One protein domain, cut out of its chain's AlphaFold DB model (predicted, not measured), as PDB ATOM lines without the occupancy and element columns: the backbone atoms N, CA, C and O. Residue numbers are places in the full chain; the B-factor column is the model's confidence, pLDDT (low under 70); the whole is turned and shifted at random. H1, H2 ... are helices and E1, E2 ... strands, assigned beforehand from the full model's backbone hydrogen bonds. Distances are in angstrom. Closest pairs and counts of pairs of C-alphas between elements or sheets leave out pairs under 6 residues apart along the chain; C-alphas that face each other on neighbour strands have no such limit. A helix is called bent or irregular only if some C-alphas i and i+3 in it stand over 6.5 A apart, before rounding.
ATOM      1  N   VAL A  17     -52.663 -29.195  34.458       97.38
ATOM      2  CA  VAL A  17     -51.230 -29.385  34.729       97.38
ATOM      3  C   VAL A  17     -51.029 -30.675  35.506       97.38
ATOM      4  O   VAL A  17     -51.902 -31.064  36.281       97.38
ATOM      5  N   ALA A  18     -49.893 -31.336  35.311       98.31
ATOM      6  CA  ALA A  18     -49.553 -32.572  35.998       98.31
ATOM      7  C   ALA A  18     -48.305 -32.401  36.868       98.31
ATOM      8  O   ALA A  18     -47.353 -31.729  36.471       98.31
ATOM      9  N   GLY A  19     -48.316 -33.037  38.035       98.25
ATOM     10  CA  GLY A  19     -47.145 -33.277  38.870       98.25
ATOM     11  C   GLY A  19     -46.862 -34.774  38.941       98.25
ATOM     12  O   GLY A  19     -47.789 -35.554  39.163       98.25
ATOM     13  N   VAL A  20     -45.602 -35.160  38.754       98.50
ATOM     14  CA  VAL A  20     -45.129 -36.544  38.854       98.50
ATOM     15  C   VAL A  20     -44.109 -36.630  39.979       98.50
ATOM     16  O   VAL A  20     -43.042 -36.032  39.881       98.50
ATOM     17  N   ASP A  21     -44.422 -37.379  41.029       97.38
ATOM     18  CA  ASP A  21     -43.476 -37.735  42.086       97.38
ATOM     19  C   ASP A  21     -42.824 -39.076  41.732       97.38
ATOM     20  O   ASP A  21     -43.501 -40.088  41.528       97.38
ATOM     21  N   VAL A  22     -41.498 -39.072  41.609       96.62
ATOM     22  CA  VAL A  22     -40.730 -40.212  41.119       96.62
ATOM     23  C   VAL A  22     -40.082 -40.952  42.284       96.62
ATOM     24  O   VAL A  22     -39.359 -40.391  43.103       96.62
ATOM     25  N   GLY A  23     -40.308 -42.258  42.343       93.44
ATOM     26  CA  GLY A  23     -39.615 -43.166  43.245       93.44
ATOM     27  C   GLY A  23     -38.711 -44.162  42.530       93.44
ATOM     28  O   GLY A  23     -38.644 -44.213  41.309       93.44
ATOM     29  N   GLY A  24     -38.028 -45.001  43.313       89.69
ATOM     30  CA  GLY A  24     -37.346 -46.185  42.782       89.69
ATOM     31  C   GLY A  24     -38.331 -47.281  42.351       89.69
ATOM     32  O   GLY A  24     -39.545 -47.134  42.495       89.69
ATOM     33  N   GLU A  25     -37.808 -48.423  41.903       85.31
ATOM     34  CA  GLU A  25     -38.569 -49.535  41.294       85.31
ATOM     35  C   GLU A  25     -39.849 -49.957  42.042       85.31
ATOM     36  O   GLU A  25     -40.874 -50.229  41.426       85.31
ATOM     37  N   LYS A  26     -39.840 -49.962  43.383       86.69
ATOM     38  CA  LYS A  26     -41.017 -50.348  44.191       86.69
ATOM     39  C   LYS A  26     -42.106 -49.274  44.275       86.69
ATOM     40  O   LYS A  26     -43.265 -49.597  44.540       86.69
ATOM     41  N   LYS A  27     -41.728 -47.997  44.175       89.75
ATOM     42  CA  LYS A  27     -42.659 -46.862  44.257       89.75
ATOM     43  C   LYS A  27     -43.166 -46.474  42.868       89.75
ATOM     44  O   LYS A  27     -44.325 -46.109  42.768       89.75
ATOM     45  N   GLN A  28     -42.345 -46.620  41.829       95.06
ATOM     46  CA  GLN A  28     -42.647 -46.124  40.484       95.06
ATOM     47  C   GLN A  28     -43.021 -44.632  40.519       95.06
ATOM     48  O   GLN A  28     -42.350 -43.871  41.221       95.06
ATOM     49  N   CYS A  29     -44.038 -44.206  39.771       97.75
ATOM     50  CA  CYS A  29     -44.473 -42.817  39.706       97.75
ATOM     51  C   CYS A  29     -45.848 -42.631  40.351       97.75
ATOM     52  O   CYS A  29     -46.771 -43.393  40.071       97.75
ATOM     53  N   ASP A  30     -45.997 -41.568  41.136       98.12
ATOM     54  CA  ASP A  30     -47.302 -41.062  41.556       98.12
ATOM     55  C   ASP A  30     -47.632 -39.826  40.708       98.12
ATOM     56  O   ASP A  30     -46.808 -38.921  40.560       98.12
ATOM     57  N   LEU A  31     -48.828 -39.791  40.123       98.50
ATOM     58  CA  LEU A  31     -49.292 -38.735  39.227       98.50
ATOM     59  C   LEU A  31     -50.467 -37.995  39.861       98.50
ATOM     60  O   LEU A  31     -51.439 -38.604  40.304       98.50
ATOM     61  N   VAL A  32     -50.423 -36.667  39.816       98.44
ATOM     62  CA  VAL A  32     -51.564 -35.804  40.133       98.44
ATOM     63  C   VAL A  32     -51.799 -34.850  38.976       98.44
ATOM     64  O   VAL A  32     -50.888 -34.129  38.577       98.44
ATOM     65  N   ILE A  33     -53.032 -34.799  38.473       98.44
ATOM     66  CA  ILE A  33     -53.457 -33.820  37.473       98.44
ATOM     67  C   ILE A  33     -54.412 -32.826  38.123       98.44
ATOM     68  O   ILE A  33     -55.431 -33.203  38.710       98.44
ATOM     69  N   LEU A  34     -54.091 -31.545  37.986       97.50
ATOM     70  CA  LEU A  34     -54.883 -30.427  38.471       97.50
ATOM     71  C   LEU A  34     -55.517 -29.679  37.303       97.50
ATOM     72  O   LEU A  34     -54.866 -29.431  36.292       97.50
ATOM     73  N   ARG A  35     -56.761 -29.236  37.475       95.81
ATOM     74  CA  ARG A  35     -57.401 -28.222  36.635       95.81
ATOM     75  C   ARG A  35     -57.798 -27.050  37.524       95.81
ATOM     76  O   ARG A  35     -58.773 -27.122  38.269       95.81
ATOM     77  N   GLY A  36     -57.005 -25.979  37.484       91.56
ATOM     78  CA  GLY A  36     -57.083 -24.941  38.515       91.56
ATOM     79  C   GLY A  36     -56.805 -25.543  39.905       91.56
ATOM     80  O   GLY A  36     -55.814 -26.256  40.049       91.56
ATOM     81  N   PRO A  37     -57.649 -25.300  40.926       91.25
ATOM     82  CA  PRO A  37     -57.455 -25.857  42.268       91.25
ATOM     83  C   PRO A  37     -57.951 -27.306  42.425       91.25
ATOM     84  O   PRO A  37     -57.817 -27.883  43.503       91.25
ATOM     85  N   THR A  38     -58.571 -27.892  41.398       95.25
ATOM     86  CA  THR A  38     -59.247 -29.190  41.496       95.25
ATOM     87  C   THR A  38     -58.348 -30.320  41.010       95.25
ATOM     88  O   THR A  38     -57.845 -30.263  39.890       95.25
ATOM     89  N   VAL A  39     -58.205 -31.375  41.814       97.62
ATOM     90  CA  VAL A  39     -57.612 -32.648  41.376       97.62
ATOM     91  C   VAL A  39     -58.609 -33.365  40.469       97.62
ATOM     92  O   VAL A  39     -59.716 -33.676  40.902       97.62
ATOM     93  N   VAL A  40     -58.226 -33.611  39.217       97.62
ATOM     94  CA  VAL A  40     -59.073 -34.279  38.210       97.62
ATOM     95  C   VAL A  40     -58.617 -35.702  37.888       97.62
ATOM     96  O   VAL A  40     -59.384 -36.464  37.310       97.62
ATOM     97  N   CYS A  41     -57.393 -36.065  38.269       98.12
ATOM     98  CA  CYS A  41     -56.866 -37.425  38.202       98.12
ATOM     99  C   CYS A  41     -55.770 -37.579  39.261       98.12
ATOM    100  O   CYS A  41     -54.993 -36.647  39.503       98.12
ATOM    101  N   ARG A  42     -55.736 -38.747  39.901       98.38
ATOM    102  CA  ARG A  42     -54.669 -39.175  40.798       98.38
ATOM    103  C   ARG A  42     -54.431 -40.654  40.559       98.38
ATOM    104  O   ARG A  42     -55.351 -41.441  40.746       98.38
ATOM    105  N   GLU A  43     -53.204 -40.993  40.210       98.38
ATOM    106  CA  GLU A  43     -52.752 -42.370  40.054       98.38
ATOM    107  C   GLU A  43     -51.523 -42.584  40.929       98.38
ATOM    108  O   GLU A  43     -50.713 -41.674  41.112       98.38
ATOM    109  N   GLU A  44     -51.385 -43.782  41.481       97.75
ATOM    110  CA  GLU A  44     -50.265 -44.143  42.345       97.75
ATOM    111  C   GLU A  44     -49.556 -45.362  41.782       97.75
ATOM    112  O   GLU A  44     -50.205 -46.288  41.290       97.75
ATOM    113  N   ARG A  45     -48.228 -45.381  41.907       96.62
ATOM    114  CA  ARG A  45     -47.382 -46.501  41.475       96.62
ATOM    115  C   ARG A  45     -47.653 -46.928  40.031       96.62
ATOM    116  O   ARG A  45     -47.828 -48.113  39.752       96.62
ATOM    117  N   ILE A  46     -47.709 -45.958  39.123       97.94
ATOM    118  CA  ILE A  46     -47.817 -46.222  37.688       97.94
ATOM    119  C   ILE A  46     -46.436 -46.292  37.046       97.94
ATOM    120  O   ILE A  46     -45.498 -45.601  37.453       97.94
ATOM    121  N   ALA A  47     -46.330 -47.099  35.994       97.50
ATOM    122  CA  ALA A  47     -45.137 -47.131  35.163       97.50
ATOM    123  C   ALA A  47     -44.911 -45.757  34.493       97.50
ATOM    124  O   ALA A  47     -45.886 -45.134  34.057       97.50
ATOM    125  N   PRO A  48     -43.652 -45.297  34.343       97.62
ATOM    126  CA  PRO A  48     -43.319 -44.059  33.630       97.62
ATOM    127  C   PRO A  48     -43.996 -43.934  32.263       97.62
ATOM    128  O   PRO A  48     -44.449 -42.862  31.869       97.62
ATOM    129  N   GLU A  49     -44.105 -45.057  31.556       98.00
ATOM    130  CA  GLU A  49     -44.647 -45.145  30.206       98.00
ATOM    131  C   GLU A  49     -46.172 -44.913  30.151       98.00
ATOM    132  O   GLU A  49     -46.704 -44.613  29.085       98.00
ATOM    133  N   ALA A  50     -46.881 -44.992  31.284       98.25
ATOM    134  CA  ALA A  50     -48.313 -44.692  31.366       98.25
ATOM    135  C   ALA A  50     -48.610 -43.185  31.507       98.25
ATOM    136  O   ALA A  50     -49.708 -42.734  31.171       98.25
ATOM    137  N   VAL A  51     -47.634 -42.393  31.972       98.56
ATOM    138  CA  VAL A  51     -47.800 -40.955  32.251       98.56
ATOM    139  C   VAL A  51     -48.290 -40.159  31.028       98.56
ATOM    140  O   VAL A  51     -49.247 -39.392  31.188       98.56
ATOM    141  N   PRO A  52     -47.727 -40.313  29.808       98.56
ATOM    142  CA  PRO A  52     -48.137 -39.503  28.659       98.56
ATOM    143  C   PRO A  52     -49.600 -39.718  28.263       98.56
ATOM    144  O   PRO A  52     -50.296 -38.751  27.955       98.56
ATOM    145  N   ALA A  53     -50.084 -40.963  28.302       98.44
ATOM    146  CA  ALA A  53     -51.458 -41.300  27.932       98.44
ATOM    147  C   ALA A  53     -52.474 -40.660  28.890       98.44
ATOM    148  O   ALA A  53     -53.463 -40.078  28.443       98.44
ATOM    149  N   LEU A  54     -52.193 -40.694  30.197       98.44
ATOM    150  CA  LEU A  54     -53.009 -40.027  31.215       98.44
ATOM    151  C   LEU A  54     -52.978 -38.503  31.039       98.44
ATOM    152  O   LEU A  54     -54.018 -37.851  31.055       98.44
ATOM    153  N   CYS A  55     -51.804 -37.920  30.788       98.56
ATOM    154  CA  CYS A  55     -51.684 -36.483  30.542       98.56
ATOM    155  C   CYS A  55     -52.475 -36.037  29.297       98.56
ATOM    156  O   CYS A  55     -53.173 -35.020  29.339       98.56
ATOM    157  N   LEU A  56     -52.422 -36.817  28.214       98.38
ATOM    158  CA  LEU A  56     -53.185 -36.566  26.991       98.38
ATOM    159  C   LEU A  56     -54.696 -36.654  27.222       98.38
ATOM    160  O   LEU A  56     -55.421 -35.773  26.768       98.38
ATOM    161  N   ALA A  57     -55.164 -37.669  27.954       98.06
ATOM    162  CA  ALA A  57     -56.585 -37.870  28.243       98.06
ATOM    163  C   ALA A  57     -57.223 -36.709  29.029       98.06
ATOM    164  O   ALA A  57     -58.438 -36.525  28.985       98.06
ATOM    165  N   HIS A  58     -56.410 -35.917  29.733       97.44
ATOM    166  CA  HIS A  58     -56.858 -34.787  30.544       97.44
ATOM    167  C   HIS A  58     -56.492 -33.411  29.963       97.44
ATOM    168  O   HIS A  58     -56.668 -32.403  30.653       97.44
ATOM    169  N   ASP A  59     -56.004 -33.344  28.720       96.50
ATOM    170  CA  ASP A  59     -55.531 -32.107  28.081       96.50
ATOM    171  C   ASP A  59     -54.491 -31.355  28.927       96.50
ATOM    172  O   ASP A  59     -54.522 -30.126  29.061       96.50
ATOM    173  N   VAL A  60     -53.570 -32.102  29.542       97.88
ATOM    174  CA  VAL A  60     -52.467 -31.517  30.305       97.88
ATOM    175  C   VAL A  60     -51.577 -30.715  29.367       97.88
ATOM    176  O   VAL A  60     -51.187 -31.204  28.302       97.88
ATOM    177  N   VAL A  61     -51.237 -29.493  29.775       97.06
ATOM    178  CA  VAL A  61     -50.350 -28.594  29.024       97.06
ATOM    179  C   VAL A  61     -48.920 -28.606  29.560       97.06
ATOM    180  O   VAL A  61     -47.980 -28.390  28.808       97.06
ATOM    181  N   ALA A  62     -48.729 -28.894  30.845       96.50
ATOM    182  CA  ALA A  62     -47.408 -28.891  31.459       96.50
ATOM    183  C   ALA A  62     -47.277 -30.025  32.477       96.50
ATOM    184  O   ALA A  62     -48.159 -30.195  33.323       96.50
ATOM    185  N   VAL A  63     -46.181 -30.778  32.389       98.44
ATOM    186  CA  VAL A  63     -45.859 -31.902  33.277       98.44
ATOM    187  C   VAL A  63     -44.603 -31.559  34.076       98.44
ATOM    188  O   VAL A  63     -43.501 -31.527  33.532       98.44
ATOM    189  N   GLY A  64     -44.769 -31.286  35.365       98.00
ATOM    190  CA  GLY A  64     -43.660 -31.121  36.297       98.00
ATOM    191  C   GLY A  64     -43.258 -32.467  36.892       98.00
ATOM    192  O   GLY A  64     -44.102 -33.156  37.458       98.00
ATOM    193  N   VAL A  65     -41.988 -32.849  36.778       98.31
ATOM    194  CA  VAL A  65     -41.480 -34.147  37.251       98.31
ATOM    195  C   VAL A  65     -40.495 -33.922  38.393       98.31
ATOM    196  O   VAL A  65     -39.543 -33.161  38.237       98.31
ATOM    197  N   ASP A  66     -40.698 -34.549  39.551       96.06
ATOM    198  CA  ASP A  66     -39.775 -34.516  40.698       96.06
ATOM    199  C   ASP A  66     -38.585 -35.453  40.455       96.06
ATOM    200  O   ASP A  66     -38.377 -36.457  41.136       96.06
ATOM    201  N   ALA A  67     -37.844 -35.165  39.384       95.44
ATOM    202  CA  ALA A  67     -36.583 -35.803  39.068       95.44
ATOM    203  C   ALA A  67     -35.723 -34.953  38.125       95.44
ATOM    204  O   ALA A  67     -36.270 -34.223  37.290       95.44
ATOM    205  N   PRO A  68     -34.382 -35.091  38.203       94.94
ATOM    206  CA  PRO A  68     -33.476 -34.561  37.200       94.94
ATOM    207  C   PRO A  68     -33.900 -34.951  35.780       94.94
ATOM    208  O   PRO A  68     -34.072 -36.128  35.471       94.94
ATOM    209  N   SER A  69     -34.020 -33.954  34.912       94.38
ATOM    210  CA  SER A  69     -34.275 -34.112  33.474       94.38
ATOM    211  C   SER A  69     -33.067 -34.614  32.694       94.38
ATOM    212  O   SER A  69     -33.214 -35.201  31.626       94.38
ATOM    213  N   LEU A  70     -31.865 -34.389  33.229       93.75
ATOM    214  CA  LEU A  70     -30.594 -34.741  32.609       93.75
ATOM    215  C   LEU A  70     -29.594 -35.191  33.672       93.75
ATOM    216  O   LEU A  70     -29.524 -34.608  34.758       93.75
ATOM    217  N   PHE A 108     -29.872 -43.978  43.923       92.50
ATOM    218  CA  PHE A 108     -30.143 -43.261  42.674       92.50
ATOM    219  C   PHE A 108     -31.205 -43.916  41.784       92.50
ATOM    220  O   PHE A 108     -31.475 -43.398  40.704       92.50
ATOM    221  N   ASP A 109     -31.846 -45.004  42.222       92.31
ATOM    222  CA  ASP A 109     -32.831 -45.744  41.414       92.31
ATOM    223  C   ASP A 109     -33.980 -44.850  40.923       92.31
ATOM    224  O   ASP A 109     -34.448 -44.964  39.792       92.31
ATOM    225  N   TRP A 110     -34.394 -43.892  41.754       93.75
ATOM    226  CA  TRP A 110     -35.421 -42.914  41.400       93.75
ATOM    227  C   TRP A 110     -34.996 -41.980  40.256       93.75
ATOM    228  O   TRP A 110     -35.840 -41.544  39.481       93.75
ATOM    229  N   MET A 111     -33.700 -41.707  40.077       95.44
ATOM    230  CA  MET A 111     -33.224 -40.889  38.957       95.44
ATOM    231  C   MET A 111     -33.311 -41.650  37.628       95.44
ATOM    232  O   MET A 111     -33.668 -41.058  36.613       95.44
ATOM    233  N   PHE A 112     -33.067 -42.967  37.629       95.69
ATOM    234  CA  PHE A 112     -33.296 -43.809  36.448       95.69
ATOM    235  C   PHE A 112     -34.783 -43.896  36.093       95.69
ATOM    236  O   PHE A 112     -35.144 -43.862  34.917       95.69
ATOM    237  N   MET A 113     -35.654 -43.955  37.103       96.50
ATOM    238  CA  MET A 113     -37.099 -43.847  36.898       96.50
ATOM    239  C   MET A 113     -37.469 -42.484  36.291       96.50
ATOM    240  O   MET A 113     -38.248 -42.424  35.342       96.50
ATOM    241  N   GLY A 114     -36.847 -41.400  36.760       97.12
ATOM    242  CA  GLY A 114     -37.008 -40.059  36.198       97.12
ATOM    243  C   GLY A 114     -36.602 -39.990  34.726       97.12
ATOM    244  O   GLY A 114     -37.377 -39.517  33.899       97.12
ATOM    245  N   GLU A 115     -35.437 -40.544  34.372       97.50
ATOM    246  CA  GLU A 115     -34.978 -40.651  32.979       97.50
ATOM    247  C   GLU A 115     -36.031 -41.340  32.092       97.50
ATOM    248  O   GLU A 115     -36.320 -40.875  30.986       97.50
ATOM    249  N   ARG A 116     -36.648 -42.424  32.583       98.06
ATOM    250  CA  ARG A 116     -37.719 -43.132  31.865       98.06
ATOM    251  C   ARG A 116     -38.964 -42.268  31.679       98.06
ATOM    252  O   ARG A 116     -39.531 -42.287  30.589       98.06
ATOM    253  N   VAL A 117     -39.358 -41.484  32.687       98.50
ATOM    254  CA  VAL A 117     -40.486 -40.541  32.575       98.50
ATOM    255  C   VAL A 117     -40.215 -39.520  31.472       98.50
ATOM    256  O   VAL A 117     -41.039 -39.362  30.575       98.50
ATOM    257  N   TYR A 118     -39.047 -38.871  31.472       98.38
ATOM    258  CA  TYR A 118     -38.709 -37.894  30.429       98.38
ATOM    259  C   TYR A 118     -38.633 -38.517  29.040       98.38
ATOM    260  O   TYR A 118     -39.094 -37.911  28.075       98.38
ATOM    261  N   ARG A 119     -38.109 -39.740  28.931       98.38
ATOM    262  CA  ARG A 119     -38.085 -40.471  27.662       98.38
ATOM    263  C   ARG A 119     -39.494 -40.768  27.150       98.38
ATOM    264  O   ARG A 119     -39.745 -40.571  25.969       98.38
ATOM    265  N   ALA A 120     -40.405 -41.199  28.023       98.44
ATOM    266  CA  ALA A 120     -41.799 -41.451  27.661       98.44
ATOM    267  C   ALA A 120     -42.539 -40.163  27.259       98.44
ATOM    268  O   ALA A 120     -43.414 -40.185  26.397       98.44
ATOM    269  N   LEU A 121     -42.187 -39.034  27.875       98.50
ATOM    270  CA  LEU A 121     -42.785 -37.731  27.594       98.50
ATOM    271  C   LEU A 121     -42.254 -37.075  26.311       98.50
ATOM    272  O   LEU A 121     -42.982 -36.280  25.725       98.50
ATOM    273  N   ALA A 122     -41.032 -37.387  25.872       97.25
ATOM    274  CA  ALA A 122     -40.270 -36.602  24.894       97.25
ATOM    275  C   ALA A 122     -41.027 -36.245  23.600       97.25
ATOM    276  O   ALA A 122     -40.941 -35.103  23.146       97.25
ATOM    277  N   ASP A 123     -41.796 -37.184  23.046       96.62
ATOM    278  CA  ASP A 123     -42.491 -36.998  21.764       96.62
ATOM    279  C   ASP A 123     -43.700 -36.052  21.856       96.62
ATOM    280  O   ASP A 123     -44.093 -35.428  20.870       96.62
ATOM    281  N   VAL A 124     -44.317 -35.945  23.036       97.81
ATOM    282  CA  VAL A 124     -45.612 -35.262  23.227       97.81
ATOM    283  C   VAL A 124     -45.496 -34.053  24.158       97.81
ATOM    284  O   VAL A 124     -46.213 -33.066  23.994       97.81
ATOM    285  N   TYR A 125     -44.590 -34.135  25.126       98.06
ATOM    286  CA  TYR A 125     -44.284 -33.155  26.159       98.06
ATOM    287  C   TYR A 125     -42.770 -32.897  26.155       98.06
ATOM    288  O   TYR A 125     -42.068 -33.337  27.074       98.06
ATOM    289  N   PRO A 126     -42.243 -32.205  25.129       96.50
ATOM    290  CA  PRO A 126     -40.818 -31.928  25.026       96.50
ATOM    291  C   PRO A 126     -40.304 -31.200  26.270       96.50
ATOM    292  O   PRO A 126     -41.021 -30.402  26.885       96.50
ATOM    293  N   LEU A 127     -39.051 -31.476  26.636       96.00
ATOM    294  CA  LEU A 127     -38.402 -30.806  27.758       96.00
ATOM    295  C   LEU A 127     -38.338 -29.300  27.487       96.00
ATOM    296  O   LEU A 127     -37.844 -28.862  26.444       96.00
ATOM    297  N   LEU A 128     -38.816 -28.507  28.441       93.81
ATOM    298  CA  LEU A 128     -38.754 -27.057  28.379       93.81
ATOM    299  C   LEU A 128     -37.286 -26.607  28.381       93.81
ATOM    300  O   LEU A 128     -36.586 -26.727  29.382       93.81
ATOM    301  N   SER A 129     -36.826 -26.085  27.245       82.56
ATOM    302  CA  SER A 129     -35.443 -25.636  27.044       82.56
ATOM    303  C   SER A 129     -35.252 -24.124  27.220       82.56
ATOM    304  O   SER A 129     -34.124 -23.657  27.368       82.56
ATOM    305  N   GLY A 130     -36.343 -23.352  27.205       77.12
ATOM    306  CA  GLY A 130     -36.335 -21.899  27.380       77.12
ATOM    307  C   GLY A 130     -36.590 -21.466  28.825       77.12
ATOM    308  O   GLY A 130     -37.232 -22.172  29.595       77.12
ATOM    309  N   ALA A 131     -36.147 -20.254  29.172       75.31
ATOM    310  CA  ALA A 131     -36.414 -19.646  30.483       75.31
ATOM    311  C   ALA A 131     -37.905 -19.334  30.717       75.31
ATOM    312  O   ALA A 131     -38.337 -19.177  31.857       75.31
ATOM    313  N   HIS A 132     -38.690 -19.238  29.641       78.50
ATOM    314  CA  HIS A 132     -40.106 -18.910  29.694       78.50
ATOM    315  C   HIS A 132     -40.929 -19.954  28.952       78.50
ATOM    316  O   HIS A 132     -40.605 -20.357  27.834       78.50
ATOM    317  N   TYR A 133     -42.033 -20.350  29.573       84.19
ATOM    318  CA  TYR A 133     -43.030 -21.194  28.943       84.19
ATOM    319  C   TYR A 133     -43.819 -20.380  27.910       84.19
ATOM    320  O   TYR A 133     -44.540 -19.446  28.253       84.19
ATOM    321  N   ALA A 134     -43.669 -20.739  26.635       84.56
ATOM    322  CA  ALA A 134     -44.298 -20.051  25.505       84.56
ATOM    323  C   ALA A 134     -45.677 -20.629  25.120       84.56
ATOM    324  O   ALA A 134     -46.246 -20.248  24.098       84.56
ATOM    325  N   GLY A 135     -46.224 -21.540  25.932       85.75
ATOM    326  CA  GLY A 135     -47.422 -22.314  25.605       85.75
ATOM    327  C   GLY A 135     -47.108 -23.633  24.889       85.75
ATOM    328  O   GLY A 135     -45.958 -23.938  24.585       85.75
ATOM    329  N   GLY A 136     -48.152 -24.420  24.623       89.69
ATOM    330  CA  GLY A 136     -48.020 -25.774  24.076       89.69
ATOM    331  C   GLY A 136     -47.752 -26.825  25.153       89.69
ATOM    332  O   GLY A 136     -47.811 -26.535  26.338       89.69
ATOM    333  N   ARG A 137     -47.502 -28.072  24.758       96.38
ATOM    334  CA  ARG A 137     -47.177 -29.135  25.717       96.38
ATOM    335  C   ARG A 137     -45.702 -29.070  26.095       96.38
ATOM    336  O   ARG A 137     -44.861 -28.948  25.211       96.38
ATOM    337  N   ALA A 138     -45.395 -29.183  27.383       97.50
ATOM    338  CA  ALA A 138     -44.017 -29.233  27.863       97.50
ATOM    339  C   ALA A 138     -43.863 -30.125  29.100       97.50
ATOM    340  O   ALA A 138     -44.806 -30.307  29.874       97.50
ATOM    341  N   SER A 139     -42.652 -30.635  29.306       98.06
ATOM    342  CA  SER A 139     -42.213 -31.240  30.565       98.06
ATOM    343  C   SER A 139     -41.056 -30.447  31.172       98.06
ATOM    344  O   SER A 139     -40.327 -29.763  30.455       98.06
ATOM    345  N   PHE A 140     -40.895 -30.483  32.493       96.31
ATOM    346  CA  PHE A 140     -39.787 -29.815  33.181       96.31
ATOM    347  C   PHE A 140     -39.511 -30.449  34.544       96.31
ATOM    348  O   PHE A 140     -40.398 -31.039  35.163       96.31
ATOM    349  N   GLU A 141     -38.277 -30.297  35.022       95.19
ATOM    350  CA  GLU A 141     -37.904 -30.770  36.352       95.19
ATOM    351  C   GLU A 141     -38.439 -29.847  37.438       95.19
ATOM    352  O   GLU A 141     -38.375 -28.620  37.347       95.19
ATOM    353  N   THR A 142     -38.984 -30.459  38.479       94.19
ATOM    354  CA  THR A 142     -39.492 -29.776  39.660       94.19
ATOM    355  C   THR A 142     -38.609 -30.075  40.856       94.19
ATOM    356  O   THR A 142     -37.958 -31.110  40.945       94.19
ATOM    357  N   TYR A 143     -38.599 -29.126  41.786       91.44
ATOM    358  CA  TYR A 143     -37.916 -29.242  43.063       91.44
ATOM    359  C   TYR A 143     -38.936 -28.854  44.136       91.44
ATOM    360  O   TYR A 143     -39.117 -27.657  44.381       91.44
ATOM    361  N   PRO A 144     -39.639 -29.815  44.768       87.56
ATOM    362  CA  PRO A 144     -40.763 -29.523  45.665       87.56
ATOM    363  C   PRO A 144     -40.431 -28.510  46.767       87.56
ATOM    364  O   PRO A 144     -41.230 -27.625  47.086       87.56
ATOM    365  N   TYR A 145     -39.212 -28.571  47.306       84.88
ATOM    366  CA  TYR A 145     -38.737 -27.594  48.282       84.88
ATOM    367  C   TYR A 145     -38.605 -26.178  47.695       84.88
ATOM    368  O   TYR A 145     -39.015 -25.211  48.337       84.88
ATOM    369  N   ALA A 146     -38.094 -26.042  46.467       86.38
ATOM    370  CA  ALA A 146     -37.986 -24.757  45.781       86.38
ATOM    371  C   ALA A 146     -39.364 -24.168  45.455       86.38
ATOM    372  O   ALA A 146     -39.590 -22.983  45.688       86.38
ATOM    373  N   ILE A 147     -40.303 -25.010  45.004       85.56
ATOM    374  CA  ILE A 147     -41.703 -24.621  44.778       85.56
ATOM    375  C   ILE A 147     -42.297 -24.075  46.075       85.56
ATOM    376  O   ILE A 147     -42.873 -22.993  46.087       85.56
ATOM    377  N   THR A 148     -42.090 -24.778  47.188       85.88
ATOM    378  CA  THR A 148     -42.595 -24.340  48.493       85.88
ATOM    379  C   THR A 148     -41.990 -22.993  48.913       85.88
ATOM    380  O   THR A 148     -42.716 -22.114  49.373       85.88
ATOM    381  N   CYS A 149     -40.681 -22.791  48.723       82.81
ATOM    382  CA  CYS A 149     -40.030 -21.507  49.012       82.81
ATOM    383  C   CYS A 149     -40.601 -20.365  48.157       82.81
ATOM    384  O   CYS A 149     -40.861 -19.280  48.680       82.81
ATOM    385  N   ALA A 150     -40.838 -20.616  46.865       84.31
ATOM    386  CA  ALA A 150     -41.429 -19.644  45.951       84.31
ATOM    387  C   ALA A 150     -42.866 -19.280  46.357       84.31
ATOM    388  O   ALA A 150     -43.198 -18.101  46.442       84.31
ATOM    389  N   MET A 151     -43.697 -20.273  46.700       80.69
ATOM    390  CA  MET A 151     -45.084 -20.049  47.133       80.69
ATOM    391  C   MET A 151     -45.188 -19.238  48.429       80.69
ATOM    392  O   MET A 151     -46.161 -18.516  48.626       80.69
ATOM    393  N   LEU A 152     -44.198 -19.348  49.315       83.12
ATOM    394  CA  LEU A 152     -44.171 -18.634  50.594       83.12
ATOM    395  C   LEU A 152     -43.424 -17.291  50.530       83.12
ATOM    396  O   LEU A 152     -43.375 -16.572  51.530       83.12
ATOM    397  N   GLY A 153     -42.810 -16.957  49.389       72.88
ATOM    398  CA  GLY A 153     -42.009 -15.742  49.208       72.88
ATOM    399  C   GLY A 153     -40.771 -15.656  50.111       72.88
ATOM    400  O   GLY A 153     -40.234 -14.566  50.311       72.88
TER     401      GLY A 153
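This is residues 17 to 70 and 108 to 153 of the 179 residues of an uncharacterized protein of Burkholderia puraquae (UniProt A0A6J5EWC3). A twisted sheet of five strands has helices H1 and H2 packed over one face, making two layers, one of strands and one of helices, while residues 145 to 153, of which 145 to 151 belong to H3, stick out. The 100 printed residues hold, in order, E1 E2 E3 H1 E4 H2 E5 H3; the class is mixed, helices and strands. The mixed sheet runs E3 E2 E1 E4 E5. The whole is compact, with a radius of gyration of the C-alphas of 12.8 A and spans of 33 by 30 by 27 A.

Start with E1, residues 17 to 22, E2, residues 29 to 35, and E3, residues 38 to 46, a meander of two hairpins, each strand the antiparallel neighbour of the one before; N 19 and O 32, 2.8 A, and N 33 and O 41, 2.9 A, are within hydrogen-bond range. E4, residues 60 to 66, is parallel to E1, with N 20 and O 64 at 2.8 A, and E5, residues 138 to 141, is parallel to E4, with N 65 and O 140 at 2.9 A. H1, residues 48 to 57, is on the sheet over E1, at a height of 8.5 A; E3, H1 and E4 form a split strand-helix-strand unit, E2 and E1 between its strands, with a right-handed crossover. H2, residues 109 to 121, on the same face, touches H1 at a steep tilt of 39 degrees, closest at the C-alphas of Pro 48 and Val 117, 4.6 A. H3, residues 144 to 151, is apart from both. Every O i to N i+4 pair is within hydrogen-bond range in H2 and H3, and 4 of 6 in H1.

Find C-alpha 17 at (-51.230, -29.385, 34.729), where E1 begins. From first to last C-alpha, E2 measures 19.7 A, E3 20.9 A and H2 18.8 A. H1 is only just irregular, with C-alphas 49 and 52 6.8 A apart. H3 ends at C-alpha 151, (-45.084, -20.049, 47.133).

The C-alphas farthest apart, of Lys 26 and Ala 134, are 35.7 A apart. Residues 71 to 107 are not printed, and C-alphas 70 and 108 are 13.2 A apart across the cut. The link from H2 to E5 is long, 16 residues. No printed residue has a pLDDT under 70.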